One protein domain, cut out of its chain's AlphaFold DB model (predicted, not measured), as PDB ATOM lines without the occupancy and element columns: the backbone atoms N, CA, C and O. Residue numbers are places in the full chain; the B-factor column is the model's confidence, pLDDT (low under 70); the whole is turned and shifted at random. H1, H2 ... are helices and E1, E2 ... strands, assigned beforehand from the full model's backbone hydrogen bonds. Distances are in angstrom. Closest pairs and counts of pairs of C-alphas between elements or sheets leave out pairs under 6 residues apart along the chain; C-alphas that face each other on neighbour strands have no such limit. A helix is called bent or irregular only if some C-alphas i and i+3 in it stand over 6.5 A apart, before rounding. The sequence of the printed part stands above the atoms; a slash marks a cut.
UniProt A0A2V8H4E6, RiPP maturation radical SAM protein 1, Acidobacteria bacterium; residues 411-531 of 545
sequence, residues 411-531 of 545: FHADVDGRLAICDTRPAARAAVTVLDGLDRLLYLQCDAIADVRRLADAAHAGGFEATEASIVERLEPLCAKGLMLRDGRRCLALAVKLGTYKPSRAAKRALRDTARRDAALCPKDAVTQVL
ATOM      1  N   PHE A 411      47.802  18.115  32.790       94.25
ATOM      2  CA  PHE A 411      47.671  17.285  33.985       94.25
ATOM      3  C   PHE A 411      46.459  16.370  33.894       94.25
ATOM      4  O   PHE A 411      45.564  16.582  33.077       94.25
ATOM      5  N   HIS A 412      46.429  15.359  34.753       93.81
ATOM      6  CA  HIS A 412      45.286  14.469  34.879       93.81
ATOM      7  C   HIS A 412      44.839  14.318  36.334       93.81
ATOM      8  O   HIS A 412      45.647  14.404  37.261       93.81
ATOM      9  N   ALA A 413      43.548  14.070  36.528       89.69
ATOM     10  CA  ALA A 413      42.938  13.771  37.818       89.69
ATOM     11  C   ALA A 413      41.901  12.653  37.662       89.69
ATOM     12  O   ALA A 413      41.307  12.496  36.593       89.69
ATOM     13  N   ASP A 414      41.710  11.872  38.722       86.94
ATOM     14  CA  ASP A 414      40.654  10.864  38.771       86.94
ATOM     15  C   ASP A 414      39.361  11.506  39.280       86.94
ATOM     16  O   ASP A 414      39.376  12.163  40.321       86.94
ATOM     17  N   VAL A 415      38.270  11.342  38.535       82.25
ATOM     18  CA  VAL A 415      36.948  11.901  38.836       82.25
ATOM     19  C   VAL A 415      35.919  10.801  38.597       82.25
ATOM     20  O   VAL A 415      35.705  10.388  37.458       82.25
ATOM     21  N   ASP A 416      35.318  10.296  39.676       83.19
ATOM     22  CA  ASP A 416      34.277   9.256  39.656       83.19
ATOM     23  C   ASP A 416      34.641   8.015  38.817       83.19
ATOM     24  O   ASP A 416      33.843   7.497  38.034       83.19
ATOM     25  N   GLY A 417      35.887   7.543  38.946       81.50
ATOM     26  CA  GLY A 417      36.394   6.366  38.230       81.50
ATOM     27  C   GLY A 417      36.774   6.623  36.767       81.50
ATOM     28  O   GLY A 417      37.160   5.690  36.058       81.50
ATOM     29  N   ARG A 418      36.704   7.878  36.308       91.25
ATOM     30  CA  ARG A 418      37.184   8.329  34.996       91.25
ATOM     31  C   ARG A 418      38.426   9.196  35.149       91.25
ATOM     32  O   ARG A 418      38.606   9.893  36.142       91.25
ATOM     33  N   LEU A 419      39.285   9.185  34.139       92.44
ATOM     34  CA  LEU A 419      40.493   9.995  34.105       92.44
ATOM     35  C   LEU A 419      40.247  11.249  33.272       92.44
ATOM     36  O   LEU A 419      40.151  11.171  32.048       92.44
ATOM     37  N   ALA A 420      40.163  12.403  33.924       91.19
ATOM     38  CA  ALA A 420      40.071  13.687  33.248       91.19
ATOM     39  C   ALA A 420      41.480  14.234  32.990       91.19
ATOM     40  O   ALA A 420      42.225  14.506  33.931       91.19
ATOM     41  N   ILE A 421      41.837  14.412  31.720       93.69
ATOM     42  CA  ILE A 421      43.093  15.016  31.272       93.69
ATOM     43  C   ILE A 421      42.790  16.428  30.784       93.69
ATOM     44  O   ILE A 421      41.995  16.607  29.866       93.69
ATOM     45  N   CYS A 422      43.427  17.419  31.393       91.12
ATOM     46  CA  CYS A 422      43.267  18.832  31.074       91.12
ATOM     47  C   CYS A 422      44.519  19.348  30.370       91.12
ATOM     48  O   CYS A 422      45.620  19.207  30.903       91.12
ATOM     49  N   ASP A 423      44.346  19.974  29.209       92.06
ATOM     50  CA  ASP A 423      45.435  20.449  28.358       92.06
ATOM     51  C   ASP A 423      45.205  21.902  27.936       92.06
ATOM     52  O   ASP A 423      44.202  22.238  27.307       92.06
ATOM     53  N   THR A 424      46.143  22.779  28.285       90.75
ATOM     54  CA  THR A 424      46.129  24.190  27.876       90.75
ATOM     55  C   THR A 424      47.361  24.566  27.061       90.75
ATOM     56  O   THR A 424      47.647  25.753  26.884       90.75
ATOM     57  N   ARG A 425      48.142  23.582  26.603       93.62
ATOM     58  CA  ARG A 425      49.290  23.829  25.726       93.62
ATOM     59  C   ARG A 425      48.796  24.361  24.378       93.62
ATOM     60  O   ARG A 425      47.740  23.941  23.914       93.62
ATOM     61  N   PRO A 426      49.570  25.201  23.673       92.88
ATOM     62  CA  PRO A 426      49.205  25.628  22.319       92.88
ATOM     63  C   PRO A 426      49.027  24.473  21.322       92.88
ATOM     64  O   PRO A 426      48.293  24.608  20.349       92.88
ATOM     65  N   ALA A 427      49.678  23.332  21.571       92.75
ATOM     66  CA  ALA A 427      49.541  22.121  20.765       92.75
ATOM     67  C   ALA A 427      48.274  21.293  21.080       92.75
ATOM     68  O   ALA A 427      48.038  20.279  20.421       92.75
ATOM     69  N   ALA A 428      47.471  21.688  22.076       92.06
ATOM     70  CA  ALA A 428      46.294  20.943  22.510       92.06
ATOM     71  C   ALA A 428      45.259  20.805  21.382       92.06
ATOM     72  O   ALA A 428      44.881  21.780  20.732       92.06
ATOM     73  N   ARG A 429      44.754  19.583  21.175       91.31
ATOM     74  CA  ARG A 429      43.647  19.300  20.237       91.31
ATOM     75  C   ARG A 429      42.271  19.352  20.898       91.31
ATOM     76  O   ARG A 429      41.269  19.525  20.214       91.31
ATOM     77  N   ALA A 430      42.230  19.187  22.215       87.25
ATOM     78  CA  ALA A 430      41.041  19.300  23.045       87.25
ATOM     79  C   ALA A 430      41.472  19.779  24.433       87.25
ATOM     80  O   ALA A 430      42.492  19.324  24.945       87.25
ATOM     81  N   ALA A 431      40.693  20.670  25.046       85.31
ATOM     82  CA  ALA A 431      41.033  21.204  26.362       85.31
ATOM     83  C   ALA A 431      40.834  20.186  27.493       85.31
ATOM     84  O   ALA A 431      41.547  20.224  28.495       85.31
ATOM     85  N   VAL A 432      39.867  19.278  27.330       87.62
ATOM     86  CA  VAL A 432      39.611  18.170  28.250       87.62
ATOM     87  C   VAL A 432      39.442  16.890  27.439       87.62
ATOM     88  O   VAL A 432      38.688  16.853  26.469       87.62
ATOM     89  N   THR A 433      40.145  15.832  27.835       92.00
ATOM     90  CA  THR A 433      39.939  14.465  27.347       92.00
ATOM     91  C   THR A 433      39.597  13.585  28.538       92.00
ATOM     92  O   THR A 433      40.330  13.578  29.521       92.00
ATOM     93  N   VAL A 434      38.489  12.852  28.459       92.50
ATOM     94  CA  VAL A 434      38.081  11.907  29.502       92.50
ATOM     95  C   VAL A 434      38.357  10.498  29.006       92.50
ATOM     96  O   VAL A 434      37.922  10.146  27.912       92.50
ATOM     97  N   LEU A 435      39.089   9.717  29.796       94.69
ATOM     98  CA  LEU A 435      39.347   8.303  29.538       94.69
ATOM     99  C   LEU A 435      38.651   7.455  30.601       94.69
ATOM    100  O   LEU A 435      38.645   7.802  31.783       94.69
ATOM    101  N   ASP A 436      38.112   6.318  30.196       94.44
ATOM    102  CA  ASP A 436      37.512   5.326  31.080       94.44
ATOM    103  C   ASP A 436      37.925   3.907  30.663       94.44
ATOM    104  O   ASP A 436      38.719   3.718  29.733       94.44
ATOM    105  N   GLY A 437      37.480   2.916  31.443       94.62
ATOM    106  CA  GLY A 437      37.740   1.498  31.196       94.62
ATOM    107  C   GLY A 437      39.203   1.203  30.855       94.62
ATOM    108  O   GLY A 437      40.128   1.595  31.575       94.62
ATOM    109  N   LEU A 438      39.401   0.533  29.719       95.94
ATOM    110  CA  LEU A 438      40.719   0.151  29.230       95.94
ATOM    111  C   LEU A 438      41.598   1.362  28.857       95.94
ATOM    112  O   LEU A 438      42.800   1.308  29.089       95.94
ATOM    113  N   ASP A 439      41.053   2.485  28.368       96.50
ATOM    114  CA  ASP A 439      41.889   3.637  27.964       96.50
ATOM    115  C   ASP A 439      42.520   4.294  29.184       96.50
ATOM    116  O   ASP A 439      43.711   4.616  29.190       96.50
ATOM    117  N   ARG A 440      41.730   4.435  30.253       96.25
ATOM    118  CA  ARG A 440      42.224   4.896  31.550       96.25
ATOM    119  C   ARG A 440      43.306   3.963  32.086       96.25
ATOM    120  O   ARG A 440      44.340   4.451  32.537       96.25
ATOM    121  N   LEU A 441      43.077   2.647  32.052       96.56
ATOM    122  CA  LEU A 441      44.046   1.661  32.537       96.56
ATOM    123  C   LEU A 441      45.376   1.796  31.788       96.56
ATOM    124  O   LEU A 441      46.413   1.975  32.423       96.56
ATOM    125  N   LEU A 442      45.343   1.779  30.455       97.50
ATOM    126  CA  LEU A 442      46.547   1.859  29.627       97.50
ATOM    127  C   LEU A 442      47.291   3.183  29.817       97.50
ATOM    128  O   LEU A 442      48.516   3.184  29.949       97.50
ATOM    129  N   TYR A 443      46.564   4.302  29.887       97.75
ATOM    130  CA  TYR A 443      47.165   5.617  30.106       97.75
ATOM    131  C   TYR A 443      47.895   5.693  31.452       97.75
ATOM    132  O   TYR A 443      49.026   6.171  31.514       97.75
ATOM    133  N   LEU A 444      47.281   5.178  32.524       96.25
ATOM    134  CA  LEU A 444      47.886   5.151  33.860       96.25
ATOM    135  C   LEU A 444      49.092   4.207  33.940       96.25
ATOM    136  O   LEU A 444      50.069   4.533  34.611       96.25
ATOM    137  N   GLN A 445      49.065   3.075  33.230       97.00
ATOM    138  CA  GLN A 445      50.228   2.183  33.120       97.00
ATOM    139  C   GLN A 445      51.404   2.845  32.387       97.00
ATOM    140  O   GLN A 445      52.556   2.501  32.638       97.00
ATOM    141  N   CYS A 446      51.128   3.838  31.540       97.81
ATOM    142  CA  CYS A 446      52.144   4.649  30.876       97.81
ATOM    143  C   CYS A 446      52.626   5.843  31.723       97.81
ATOM    144  O   CYS A 446      53.272   6.743  31.179       97.81
ATOM    145  N   ASP A 447      52.340   5.905  33.034       95.81
ATOM    146  CA  ASP A 447      52.941   6.931  33.899       95.81
ATOM    147  C   ASP A 447      54.480   6.835  33.906       95.81
ATOM    148  O   ASP A 447      55.180   7.852  33.872       95.81
ATOM    149  N   ALA A 448      54.993   5.609  33.876       97.00
ATOM    150  CA  ALA A 448      56.361   5.299  33.491       97.00
ATOM    151  C   ALA A 448      56.379   4.735  32.062       97.00
ATOM    152  O   ALA A 448      55.361   4.269  31.555       97.00
ATOM    153  N   ILE A 449      57.547   4.732  31.423       98.06
ATOM    154  CA  ILE A 449      57.762   4.107  30.120       98.06
ATOM    155  C   ILE A 449      57.335   2.639  30.202       98.06
ATOM    156  O   ILE A 449      57.926   1.848  30.942       98.06
ATOM    157  N   ALA A 450      56.341   2.280  29.396       97.69
ATOM    158  CA  ALA A 450      55.791   0.937  29.323       97.69
ATOM    159  C   ALA A 450      55.985   0.349  27.920       97.69
ATOM    160  O   ALA A 450      55.814   1.042  26.919       97.69
ATOM    161  N   ASP A 451      56.350  -0.933  27.847       97.44
ATOM    162  CA  ASP A 451      56.330  -1.688  26.590       97.44
ATOM    163  C   ASP A 451      54.903  -2.171  26.311       97.44
ATOM    164  O   ASP A 451      54.222  -2.626  27.235       97.44
ATOM    165  N   VAL A 452      54.471  -2.131  25.050       97.00
ATOM    166  CA  VAL A 452      53.141  -2.602  24.617       97.00
ATOM    167  C   VAL A 452      52.808  -4.020  25.086       97.00
ATOM    168  O   VAL A 452      51.646  -4.293  25.375       97.00
ATOM    169  N   ARG A 453      53.803  -4.900  25.260       96.44
ATOM    170  CA  ARG A 453      53.593  -6.234  25.840       96.44
ATOM    171  C   ARG A 453      53.090  -6.165  27.273       96.44
ATOM    172  O   ARG A 453      52.102  -6.801  27.610       96.44
ATOM    173  N   ARG A 454      53.741  -5.350  28.109       96.19
ATOM    174  CA  ARG A 454      53.336  -5.165  29.512       96.19
ATOM    175  C   ARG A 454      51.962  -4.518  29.614       96.19
ATOM    176  O   ARG A 454      51.224  -4.800  30.548       96.19
ATOM    177  N   LEU A 455      51.629  -3.651  28.661       97.25
ATOM    178  CA  LEU A 455      50.307  -3.043  28.575       97.25
ATOM    179  C   LEU A 455      49.228  -4.076  28.225       97.25
ATOM    180  O   LEU A 455      48.168  -4.053  28.842       97.25
ATOM    181  N   ALA A 456      49.507  -5.002  27.303       96.69
ATOM    182  CA  ALA A 456      48.614  -6.121  27.003       96.69
ATOM    183  C   ALA A 456      48.447  -7.056  28.217       96.69
ATOM    184  O   ALA A 456      47.324  -7.405  28.571       96.69
ATOM    185  N   ASP A 457      49.537  -7.382  28.922       95.81
ATOM    186  CA  ASP A 457      49.484  -8.178  30.159       95.81
ATOM    187  C   ASP A 457      48.628  -7.486  31.242       95.81
ATOM    188  O   ASP A 457      47.793  -8.121  31.889       95.81
ATOM    189  N   ALA A 458      48.785  -6.168  31.414       95.62
ATOM    190  CA  ALA A 458      47.990  -5.377  32.353       95.62
ATOM    191  C   ALA A 458      46.509  -5.282  31.945       95.62
ATOM    192  O   ALA A 458      45.636  -5.281  32.813       95.62
ATOM    193  N   ALA A 459      46.218  -5.219  30.643       96.62
ATOM    194  CA  ALA A 459      44.856  -5.246  30.122       96.62
ATOM    195  C   ALA A 459      44.171  -6.589  30.421       96.62
ATOM    196  O   ALA A 459      43.075  -6.591  30.981       96.62
ATOM    197  N   HIS A 460      44.851  -7.713  30.165       95.94
ATOM    198  CA  HIS A 460      44.346  -9.048  30.501       95.94
ATOM    199  C   HIS A 460      44.106  -9.213  32.003       95.94
ATOM    200  O   HIS A 460      43.047  -9.689  32.408       95.94
ATOM    201  N   ALA A 461      45.041  -8.757  32.844       94.75
ATOM    202  CA  ALA A 461      44.863  -8.766  34.297       94.75
ATOM    203  C   ALA A 461      43.673  -7.897  34.757       94.75
ATOM    204  O   ALA A 461      43.061  -8.178  35.785       94.75
ATOM    205  N   GLY A 462      43.333  -6.858  33.989       92.56
ATOM    206  CA  GLY A 462      42.159  -6.010  34.188       92.56
ATOM    207  C   GLY A 462      40.851  -6.567  33.615       92.56
ATOM    208  O   GLY A 462      39.839  -5.875  33.690       92.56
ATOM    209  N   GLY A 463      40.854  -7.777  33.042       95.06
ATOM    210  CA  GLY A 463      39.671  -8.410  32.450       95.06
ATOM    211  C   GLY A 463      39.340  -7.947  31.027       95.06
ATOM    212  O   GLY A 463      38.217  -8.150  30.573       95.06
ATOM    213  N   PHE A 464      40.289  -7.321  30.325       94.94
ATOM    214  CA  PHE A 464      40.122  -6.888  28.938       94.94
ATOM    215  C   PHE A 464      40.861  -7.822  27.983       94.94
ATOM    216  O   PHE A 464      42.031  -8.127  28.200       94.94
ATOM    217  N   GLU A 465      40.216  -8.216  26.888       91.19
ATOM    218  CA  GLU A 465      40.900  -8.885  25.780       91.19
ATOM    219  C   GLU A 465      41.677  -7.850  24.961       91.19
ATOM    220  O   GLU A 465      41.084  -6.937  24.381       91.19
ATOM    221  N   ALA A 466      43.008  -7.961  24.931       92.44
ATOM    222  CA  ALA A 466      43.848  -7.030  24.187       92.44
ATOM    223  C   ALA A 466      45.140  -7.685  23.679       92.44
ATOM    224  O   ALA A 466      45.951  -8.217  24.432       92.44
ATOM    225  N   THR A 467      45.380  -7.575  22.376       94.12
ATOM    226  CA  THR A 467      46.658  -7.928  21.742       94.12
ATOM    227  C   THR A 467      47.593  -6.720  21.688       94.12
ATOM    228  O   THR A 467      47.124  -5.581  21.697       94.12
ATOM    229  N   GLU A 468      48.907  -6.933  21.539       94.94
ATOM    230  CA  GLU A 468      49.868  -5.828  21.361       94.94
ATOM    231  C   GLU A 468      49.460  -4.871  20.221       94.94
ATOM    232  O   GLU A 468      49.553  -3.656  20.380       94.94
ATOM    233  N   ALA A 469      48.954  -5.406  19.102       94.88
ATOM    234  CA  ALA A 469      48.480  -4.609  17.970       94.88
ATOM    235  C   ALA A 469      47.259  -3.752  18.342       94.88
ATOM    236  O   ALA A 469      47.266  -2.545  18.104       94.88
ATOM    237  N   SER A 470      46.264  -4.344  19.014       95.06
ATOM    238  CA  SER A 470      45.079  -3.603  19.468       95.06
ATOM    239  C   SER A 470      45.423  -2.507  20.483       95.06
ATOM    240  O   SER A 470      44.817  -1.438  20.459       95.06
ATOM    241  N   ILE A 471      46.437  -2.720  21.335       96.06
ATOM    242  CA  ILE A 471      46.940  -1.690  22.255       96.06
ATOM    243  C   ILE A 471      47.537  -0.521  21.472       96.06
ATOM    244  O   ILE A 471      47.231   0.630  21.774       96.06
ATOM    245  N   VAL A 472      48.366  -0.792  20.459       95.75
ATOM    246  CA  VAL A 472      48.960   0.263  19.624       95.75
ATOM    247  C   VAL A 472      47.875   1.074  18.920       95.75
ATOM    248  O   VAL A 472      47.878   2.299  19.029       95.75
ATOM    249  N   GLU A 473      46.926   0.409  18.262       95.62
ATOM    250  CA  GLU A 473      45.805   1.069  17.577       95.62
ATOM    251  C   GLU A 473      44.982   1.935  18.534       95.62
ATOM    252  O   GLU A 473      44.595   3.054  18.197       95.62
ATOM    253  N   ARG A 474      44.764   1.453  19.760       95.19
ATOM    254  CA  ARG A 474      43.989   2.157  20.784       95.19
ATOM    255  C   ARG A 474      44.718   3.365  21.381       95.19
ATOM    256  O   ARG A 474      44.071   4.348  21.736       95.19
ATOM    257  N   LEU A 475      46.049   3.330  21.461       96.38
ATOM    258  CA  LEU A 475      46.868   4.446  21.957       96.38
ATOM    259  C   LEU A 475      47.186   5.501  20.886       96.38
ATOM    260  O   LEU A 475      47.502   6.643  21.233       96.38
ATOM    261  N   GLU A 476      47.094   5.162  19.599       96.38
ATOM    262  CA  GLU A 476      47.419   6.070  18.493       96.38
ATOM    263  C   GLU A 476      46.606   7.388  18.530       96.38
ATOM    264  O   GLU A 476      47.214   8.456  18.418       96.38
ATOM    265  N   PRO A 477      45.286   7.400  18.821       96.50
ATOM    266  CA  PRO A 477      44.536   8.645  19.001       96.50
ATOM    267  C   PRO A 477      45.055   9.529  20.144       96.50
ATOM    268  O   PRO A 477      44.973  10.757  20.064       96.50
ATOM    269  N   LEU A 478      45.594   8.938  21.216       97.50
ATOM    270  CA  LEU A 478      46.169   9.684  22.342       97.50
ATOM    271  C   LEU A 478      47.531  10.283  21.970       97.50
ATOM    272  O   LEU A 478      47.836  11.408  22.376       97.50
ATOM    273  N   CYS A 479      48.307   9.577  21.144       96.94
ATOM    274  CA  CYS A 479      49.540  10.091  20.548       96.94
ATOM    275  C   CYS A 479      49.242  11.250  19.581       96.94
ATOM    276  O   CYS A 479      49.838  12.317  19.703       96.94
ATOM    277  N   ALA A 480      48.249  11.101  18.699       95.75
ATOM    278  CA  ALA A 480      47.828  12.139  17.751       95.75
ATOM    279  C   ALA A 480      47.291  13.411  18.438       95.75
ATOM    280  O   ALA A 480      47.456  14.524  17.931       95.75
ATOM    281  N   LYS A 481      46.677  13.267  19.620       96.31
ATOM    282  CA  LYS A 481      46.272  14.390  20.486       96.31
ATOM    283  C   LYS A 481      47.434  15.008  21.275       96.31
ATOM    284  O   LYS A 481      47.222  16.001  21.965       96.31
ATOM    285  N   GLY A 482      48.635  14.435  21.212       97.12
ATOM    286  CA  GLY A 482      49.800  14.903  21.959       97.12
ATOM    287  C   GLY A 482      49.719  14.639  23.466       97.12
ATOM    288  O   GLY A 482      50.356  15.352  24.243       97.12
ATOM    289  N   LEU A 483      48.910  13.666  23.901       98.19
ATOM    290  CA  LEU A 483      48.749  13.285  25.315       98.19
ATOM    291  C   LEU A 483      49.745  12.201  25.748       98.19
ATOM    292  O   LEU A 483      49.920  11.965  26.947       98.19
ATOM    293  N   MET A 484      50.378  11.541  24.776       97.56
ATOM    294  CA  MET A 484      51.358  10.474  24.954       97.56
ATOM    295  C   MET A 484      52.460  10.591  23.899       97.56
ATOM    296  O   MET A 484      52.221  11.100  22.805       97.56
ATOM    297  N   LEU A 485      53.647  10.087  24.224       97.81
ATOM    298  CA  LEU A 485      54.705   9.810  23.256       97.81
ATOM    299  C   LEU A 485      54.841   8.304  23.073       97.81
ATOM    300  O   LEU A 485      54.722   7.539  24.034       97.81
ATOM    301  N   ARG A 486      55.154   7.902  21.844       95.44
ATOM    302  CA  ARG A 486      55.471   6.524  21.490       95.44
ATOM    303  C   ARG A 486      56.776   6.486  20.710       95.44
ATOM    304  O   ARG A 486      56.970   7.271  19.789       95.44
ATOM    305  N   ASP A 487      57.643   5.557  21.078       94.31
ATOM    306  CA  ASP A 487      58.870   5.239  20.357       94.31
ATOM    307  C   ASP A 487      58.965   3.722  20.166       94.31
ATOM    308  O   ASP A 487      59.230   2.955  21.102       94.31
ATOM    309  N   GLY A 488      58.638   3.280  18.951       92.56
ATOM    310  CA  GLY A 488      58.429   1.873  18.630       92.56
ATOM    311  C   GLY A 488      57.358   1.246  19.528       92.56
ATOM    312  O   GLY A 488      56.177   1.592  19.445       92.56
ATOM    313  N   ARG A 489      57.799   0.318  20.386       95.06
ATOM    314  CA  ARG A 489      56.985  -0.428  21.363       95.06
ATOM    315  C   ARG A 489      56.835   0.276  22.714       95.06
ATOM    316  O   ARG A 489      56.097  -0.204  23.567       95.06
ATOM    317  N   ARG A 490      57.563   1.369  22.945       97.56
ATOM    318  CA  ARG A 490      57.611   2.063  24.236       97.56
ATOM    319  C   ARG A 490      56.651   3.241  24.230       97.56
ATOM    320  O   ARG A 490      56.690   4.047  23.306       97.56
ATOM    321  N   CYS A 491      55.832   3.359  25.268       97.81
ATOM    322  CA  CYS A 491      54.835   4.416  25.420       97.81
ATOM    323  C   CYS A 491      55.056   5.186  26.727       97.81
ATOM    324  O   CYS A 491      55.444   4.595  27.734       97.81
ATOM    325  N   LEU A 492      54.793   6.494  26.716       98.62
ATOM    326  CA  LEU A 492      54.870   7.369  27.889       98.62
ATOM    327  C   LEU A 492      53.723   8.389  27.869       98.62
ATOM    328  O   LEU A 492      53.593   9.170  26.927       98.62
ATOM    329  N   ALA A 493      52.924   8.421  28.931       98.38
ATOM    330  CA  ALA A 493      51.906   9.438  29.153       98.38
ATOM    331  C   ALA A 493      52.540  10.759  29.606       98.38
ATOM    332  O   ALA A 493      53.379  10.779  30.513       98.38
ATOM    333  N   LEU A 494      52.114  11.870  28.998       98.19
ATOM    334  CA  LEU A 494      52.722  13.186  29.218       98.19
ATOM    335  C   LEU A 494      52.081  13.993  30.345       98.19
ATOM    336  O   LEU A 494      52.725  14.906  30.869       98.19
ATOM    337  N   ALA A 495      50.831  13.698  30.704       96.94
ATOM    338  CA  ALA A 495      50.135  14.459  31.727       96.94
ATOM    339  C   ALA A 495      50.760  14.232  33.105       96.94
ATOM    340  O   ALA A 495      51.086  13.108  33.482       96.94
ATOM    341  N   VAL A 496      50.914  15.320  33.856       95.94
ATOM    342  CA  VAL A 496      51.380  15.284  35.244       95.94
ATOM    343  C   VAL A 496      50.203  14.922  36.150       95.94
ATOM    344  O   VAL A 496      49.109  15.467  35.997       95.94
ATOM    345  N   LYS A 497      50.392  14.013  37.107       92.44
ATOM    346  CA  LYS A 497      49.331  13.673  38.058       92.44
ATOM    347  C   LYS A 497      49.025  14.864  38.968       92.44
ATOM    348  O   LYS A 497      49.927  15.422  39.595       92.44
ATOM    349  N   LEU A 498      47.750  15.229  39.085       85.75
ATOM    350  CA  LEU A 498      47.305  16.220  40.063       85.75
ATOM    351  C   LEU A 498      47.472  15.646  41.484       85.75
ATOM    352  O   LEU A 498      47.011  14.544  41.782       85.75
ATOM    353  N   GLY A 499      48.174  16.376  42.347       77.12
ATOM    354  CA  GLY A 499      48.576  15.928  43.681       77.12
ATOM    355  C   GLY A 499      49.412  17.009  44.357       77.12
ATOM    356  O   GLY A 499      48.907  18.089  44.655       77.12
ATOM    357  N   THR A 500      50.711  16.761  44.528       69.25
ATOM    358  CA  THR A 500      51.693  17.803  44.881       69.25
ATOM    359  C   THR A 500      51.826  18.866  43.787       69.25
ATOM    360  O   THR A 500      52.049  20.039  44.091       69.25
ATOM    361  N   TYR A 501      51.613  18.488  42.522       81.62
ATOM    362  CA  TYR A 501      51.542  19.424  41.405       81.62
ATOM    363  C   TYR A 501      50.312  20.334  41.506       81.62
ATOM    364  O   TYR A 501      49.178  19.870  41.644       81.62
ATOM    365  N   LYS A 502      50.535  21.645  41.369       77.38
ATOM    366  CA  LYS A 502      49.479  22.662  41.322       77.38
ATOM    367  C   LYS A 502      49.546  23.394  39.979       77.38
ATOM    368  O   LYS A 502      50.544  24.069  39.729       77.38
ATOM    369  N   PRO A 503      48.486  23.342  39.145       76.62
ATOM    370  CA  PRO A 503      48.439  24.106  37.905       76.62
ATOM    371  C   PRO A 503      48.611  25.604  38.170       76.62
ATOM    372  O   PRO A 503      48.125  26.129  39.185       76.62
ATOM    373  N   SER A 504      49.272  26.299  37.244       74.06
ATOM    374  CA  SER A 504      49.525  27.735  37.361       74.06
ATOM    375  C   SER A 504      48.228  28.553  37.380       74.06
ATOM    376  O   SER A 504      47.152  28.093  36.988       74.06
ATOM    377  N   ARG A 505      48.304  29.808  37.846       74.69
ATOM    378  CA  ARG A 505      47.143  30.719  37.846       74.69
ATOM    379  C   ARG A 505      46.605  30.967  36.433       74.69
ATOM    380  O   ARG A 505      45.388  31.067  36.273       74.69
ATOM    381  N   ALA A 506      47.490  31.049  35.441       69.38
ATOM    382  CA  ALA A 506      47.134  31.207  34.036       69.38
ATOM    383  C   ALA A 506      46.413  29.966  33.498       69.38
ATOM    384  O   ALA A 506      45.298  30.083  32.994       69.38
ATOM    385  N   ALA A 507      46.955  28.771  33.748       66.94
ATOM    386  CA  ALA A 507      46.317  27.507  33.389       66.94
ATOM    387  C   ALA A 507      44.921  27.354  34.020       66.94
ATOM    388  O   ALA A 507      43.943  27.016  33.356       66.94
ATOM    389  N   LYS A 508      44.794  27.706  35.303       72.12
ATOM    390  CA  LYS A 508      43.514  27.752  36.025       72.12
ATOM    391  C   LYS A 508      42.505  28.732  35.415       72.12
ATOM    392  O   LYS A 508      41.297  28.555  35.570       72.12
ATOM    393  N   ARG A 509      42.963  29.816  34.791       71.56
ATOM    394  CA  ARG A 509      42.097  30.766  34.078       71.56
ATOM    395  C   ARG A 509      41.667  30.187  32.734       71.56
ATOM    396  O   ARG A 509      40.469  30.127  32.488       71.56
ATOM    397  N   ALA A 510      42.614  29.673  31.951       67.75
ATOM    398  CA  ALA A 510      42.346  29.044  30.661       67.75
ATOM    399  C   ALA A 510      41.314  27.910  30.777       67.75
ATOM    400  O   ALA A 510      40.347  27.884  30.025       67.75
ATOM    401  N   LEU A 511      41.435  27.045  31.791       68.00
ATOM    402  CA  LEU A 511      40.454  25.981  32.039       68.00
ATOM    403  C   LEU A 511      39.059  26.510  32.391       68.00
ATOM    404  O   LEU A 511      38.068  25.952  31.927       68.00
ATOM    405  N   ARG A 512      38.959  27.598  33.169       69.06
ATOM    406  CA  ARG A 512      37.664  28.245  33.452       69.06
ATOM    407  C   ARG A 512      37.036  28.814  32.193       69.06
ATOM    408  O   ARG A 512      35.829  28.684  32.012       69.06
ATOM    409  N   ASP A 513      37.839  29.442  31.349       65.31
ATOM    410  CA  ASP A 513      37.355  30.066  30.126       65.31
ATOM    411  C   ASP A 513      36.908  29.015  29.105       65.31
ATOM    412  O   ASP A 513      35.886  29.219  28.453       65.31
ATOM    413  N   THR A 514      37.591  27.871  29.018       60.75
ATOM    414  CA  THR A 514      37.156  26.749  28.174       60.75
ATOM    415  C   THR A 514      35.901  26.067  28.723       60.75
ATOM    416  O   THR A 514      34.944  25.868  27.981       60.75
ATOM    417  N   ALA A 515      35.837  25.801  30.032       59.78
ATOM    418  CA  ALA A 515      34.651  25.218  30.668       59.78
ATOM    419  C   ALA A 515      33.391  26.095  30.517       59.78
ATOM    420  O   ALA A 515      32.275  25.583  30.486       59.78
ATOM    421  N   ARG A 516      33.558  27.420  30.412       59.16
ATOM    422  CA  ARG A 516      32.463  28.364  30.139       59.16
ATOM    423  C   ARG A 516      31.991  28.348  28.685       59.16
ATOM    424  O   ARG A 516      30.833  28.676  28.450       59.16
ATOM    425  N   ARG A 517      32.867  28.015  27.730       55.03
ATOM    426  CA  ARG A 517      32.537  27.953  26.295       55.03
ATOM    427  C   ARG A 517      31.850  26.637  25.924       55.03
ATOM    428  O   ARG A 517      30.895  26.672  25.159       55.03
ATOM    429  N   ASP A 518      32.258  25.527  26.539       51.69
ATOM    430  CA  ASP A 518      31.769  24.180  26.220       51.69
ATOM    431  C   ASP A 518      31.004  23.536  27.391       51.69
ATOM    432  O   ASP A 518      31.427  22.536  27.978       51.69
ATOM    433  N   ALA A 519      29.832  24.087  27.728       44.78
ATOM    434  CA  ALA A 519      28.981  23.606  28.825       44.78
ATOM    435  C   ALA A 519      28.487  22.143  28.674       44.78
ATOM    436  O   ALA A 519      27.963  21.580  29.633       44.78
ATOM    437  N   ALA A 520      28.653  21.532  27.493       43.31
ATOM    438  CA  ALA A 520      28.246  20.158  27.182       43.31
ATOM    439  C   ALA A 520      29.376  19.109  27.301       43.31
ATOM    440  O   ALA A 520      29.083  17.919  27.373       43.31
ATOM    441  N   LEU A 521      30.654  19.519  27.327       41.50
ATOM    442  CA  LEU A 521      31.820  18.610  27.291       41.50
ATOM    443  C   LEU A 521      32.578  18.520  28.622       41.50
ATOM    444  O   LEU A 521      33.488  17.705  28.770       41.50
ATOM    445  N   CYS A 522      32.215  19.353  29.596       37.38
ATOM    446  CA  CYS A 522      32.859  19.400  30.896       37.38
ATOM    447  C   CYS A 522      31.877  18.908  31.968       37.38
ATOM    448  O   CYS A 522      30.897  19.611  32.235       37.38
ATOM    449  N   PRO A 523      32.097  17.737  32.603       43.09
ATOM    450  CA  PRO A 523      31.375  17.404  33.821       43.09
ATOM    451  C   PRO A 523      31.613  18.560  34.788       43.09
ATOM    452  O   PRO A 523      32.769  18.881  35.083       43.09
ATOM    453  N   LYS A 524      30.542  19.225  35.235       44.09
ATOM    454  CA  LYS A 524      30.638  20.376  36.149       44.09
ATOM    455  C   LYS A 524      31.546  20.055  37.347       44.09
ATOM    456  O   LYS A 524      32.271  20.941  37.792       44.09
ATOM    457  N   ASP A 525      31.597  18.780  37.737       41.31
ATOM    458  CA  ASP A 525      32.376  18.209  38.835       41.31
ATOM    459  C   ASP A 525      33.907  18.207  38.620       41.31
ATOM    460  O   ASP A 525      34.654  18.509  39.557       41.31
ATOM    461  N   ALA A 526      34.394  17.987  37.389       39.50
ATOM    462  CA  ALA A 526      35.831  17.955  37.072       39.50
ATOM    463  C   ALA A 526      36.489  19.347  37.170       39.50
ATOM    464  O   ALA A 526      37.657  19.479  37.538       39.50
ATOM    465  N   VAL A 527      35.728  20.410  36.898       40.19
ATOM    466  CA  VAL A 527      36.189  21.805  37.011       40.19
ATOM    467  C   VAL A 527      36.180  22.267  38.468       40.19
ATOM    468  O   VAL A 527      37.101  22.967  38.888       40.19
ATOM    469  N   THR A 528      35.191  21.846  39.264       43.59
ATOM    470  CA  THR A 528      35.095  22.179  40.698       43.59
ATOM    471  C   THR A 528      36.184  21.540  41.561       43.59
ATOM    472  O   THR A 528      36.583  22.157  42.545       43.59
ATOM    473  N   GLN A 529      36.723  20.370  41.197       43.09
ATOM    474  CA  GLN A 529      37.865  19.777  41.914       43.09
ATOM    475  C   GLN A 529      39.215  20.435  41.566       43.09
ATOM    476  O   GLN A 529      40.098  20.533  42.416       43.09
ATOM    477  N   VAL A 530      39.381  20.937  40.337       38.97
ATOM    478  CA  VAL A 530      40.623  21.587  39.866       38.97
ATOM    479  C   VAL A 530      40.696  23.070  40.280       38.97
ATOM    480  O   VAL A 530      41.780  23.656  40.401       38.97
ATOM    481  N   LEU A 531      39.542  23.701  40.518       37.19
ATOM    482  CA  LEU A 531      39.398  25.122  40.824       37.19
ATOM    483  C   LEU A 531      38.422  25.319  41.992       37.19
ATOM    484  O   LEU A 531      37.215  25.397  41.751       37.19
TER     485      LEU A 531
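This is residues 411 to 531 of the 545 residues of the protein "RiPP maturation radical SAM protein 1" of Acidobacteria bacterium (UniProt A0A2V8H4E6). A small sheet of three strands, E1, E2 and E3, sits in the middle of the model, with helical parts over both of its faces. Over one face is H1, which opens a larger lobe with H2, H3 and the strand hairpin E4 and E5; over the other face is H5, the second half of a helical hairpin with H4 at the far end of the longest axis. The printed part has 121 residues with five named helices and five named strands, in the order E1 E2 E3 H1 H2 H3 E4 E5 H4 H5, and its class is mixed, helices and strands. Both sheets are antiparallel, one in the order E1, E2, E3 and the other of E4 and E5. The whole is compact, with a radius of gyration of the C-alphas of 14.8 A, and spans 40 by 28 by 27 A.

Begin at the sheet of E1, residues 411 to 415, E2, residues 418 to 423, and E3, residues 432 to 435. It is a meander, each strand the antiparallel neighbour of the one before, with E2 as the inner strand. Look between E1 and E2, a hairpin, for N 413 and O 420 at 2.9 A; between E2 and E3, also a hairpin, N 421 and O 433 are 2.8 A apart. H1, residues 437 to 445, is on this sheet at a height over the sheet of 8.9 A, and runs slantwise to the strands, at 47 degrees to E2 on the local plane; the closest C-alphas of H1 and E2 are those of Arg 440 and Leu 419, 6.0 A apart. H5, residues 524 to 530, is on the opposite face at a height over the sheet of 9.8 A; its closest C-alpha to E1 is that of Ala 526, 6.4 A from that of Val 415. H4, residues 505 to 517, only grazes the sheet with residues 507 to 515. H4 and H5 form a helical hairpin and touch, closest at the C-alphas of Ala 515 and Val 527, 7.4 A apart, at a shallow tilt of 4 degrees, opposite ways. H2, residues 452 to 461, touches H1 at a steep tilt of 51 degrees, opposite ways; their closest C-alphas are those of Leu 455 and Leu 442, 6.3 A apart. H3, residues 468 to 480, touches H2 with residues 468 to 472 alone, closest at the C-alphas of Glu 468 and Val 452, 5.6 A apart; the two are about perpendicular at 71 degrees, only just beyond steep. The hairpin of E4, residues 484 to 487, and E5, residues 490 to 493, has N 485 and O 492 at 2.9 A. The closest C-alphas of E4 and H3 are Leu 485 and Cys 479, 5.8 A apart. In H1, H2 and H4 every O i to N i+4 pair is within hydrogen-bond range; in H3 it is 7 of 9 and in H5 2 of 3.

Find C-alpha 411 at (47.671, 17.285, 33.985), where E1 begins its 12.9 A; E2 then covers 16.1 A and E3 10.0 A. H1 runs 12.7 A and H2 14.2 A. H3 starts at C-alpha 468, (49.868, -5.828, 21.361), and runs 18.4 A; it is irregular, but only just, with C-alphas 474 and 477 6.8 A apart. E4 measures 10.2 A, E5 10.5 A and H4 18.8 A, and H5 covers 10.7 A to C-alpha 530 at (40.623, 21.587, 39.866).

The two C-alphas farthest apart are those of Thr 467 and Arg 505, at 41.9 A. The printed part has no cut, and the link from E5 to H4, 11 residues, is the long one. In it, residues 496 to 497 pair in parallel with residues 411 to 412 of E1. The mean pLDDT of the printed part is 84.3; look for values under 70 at residue 500, residues 506 to 507 and residues 510 to 531.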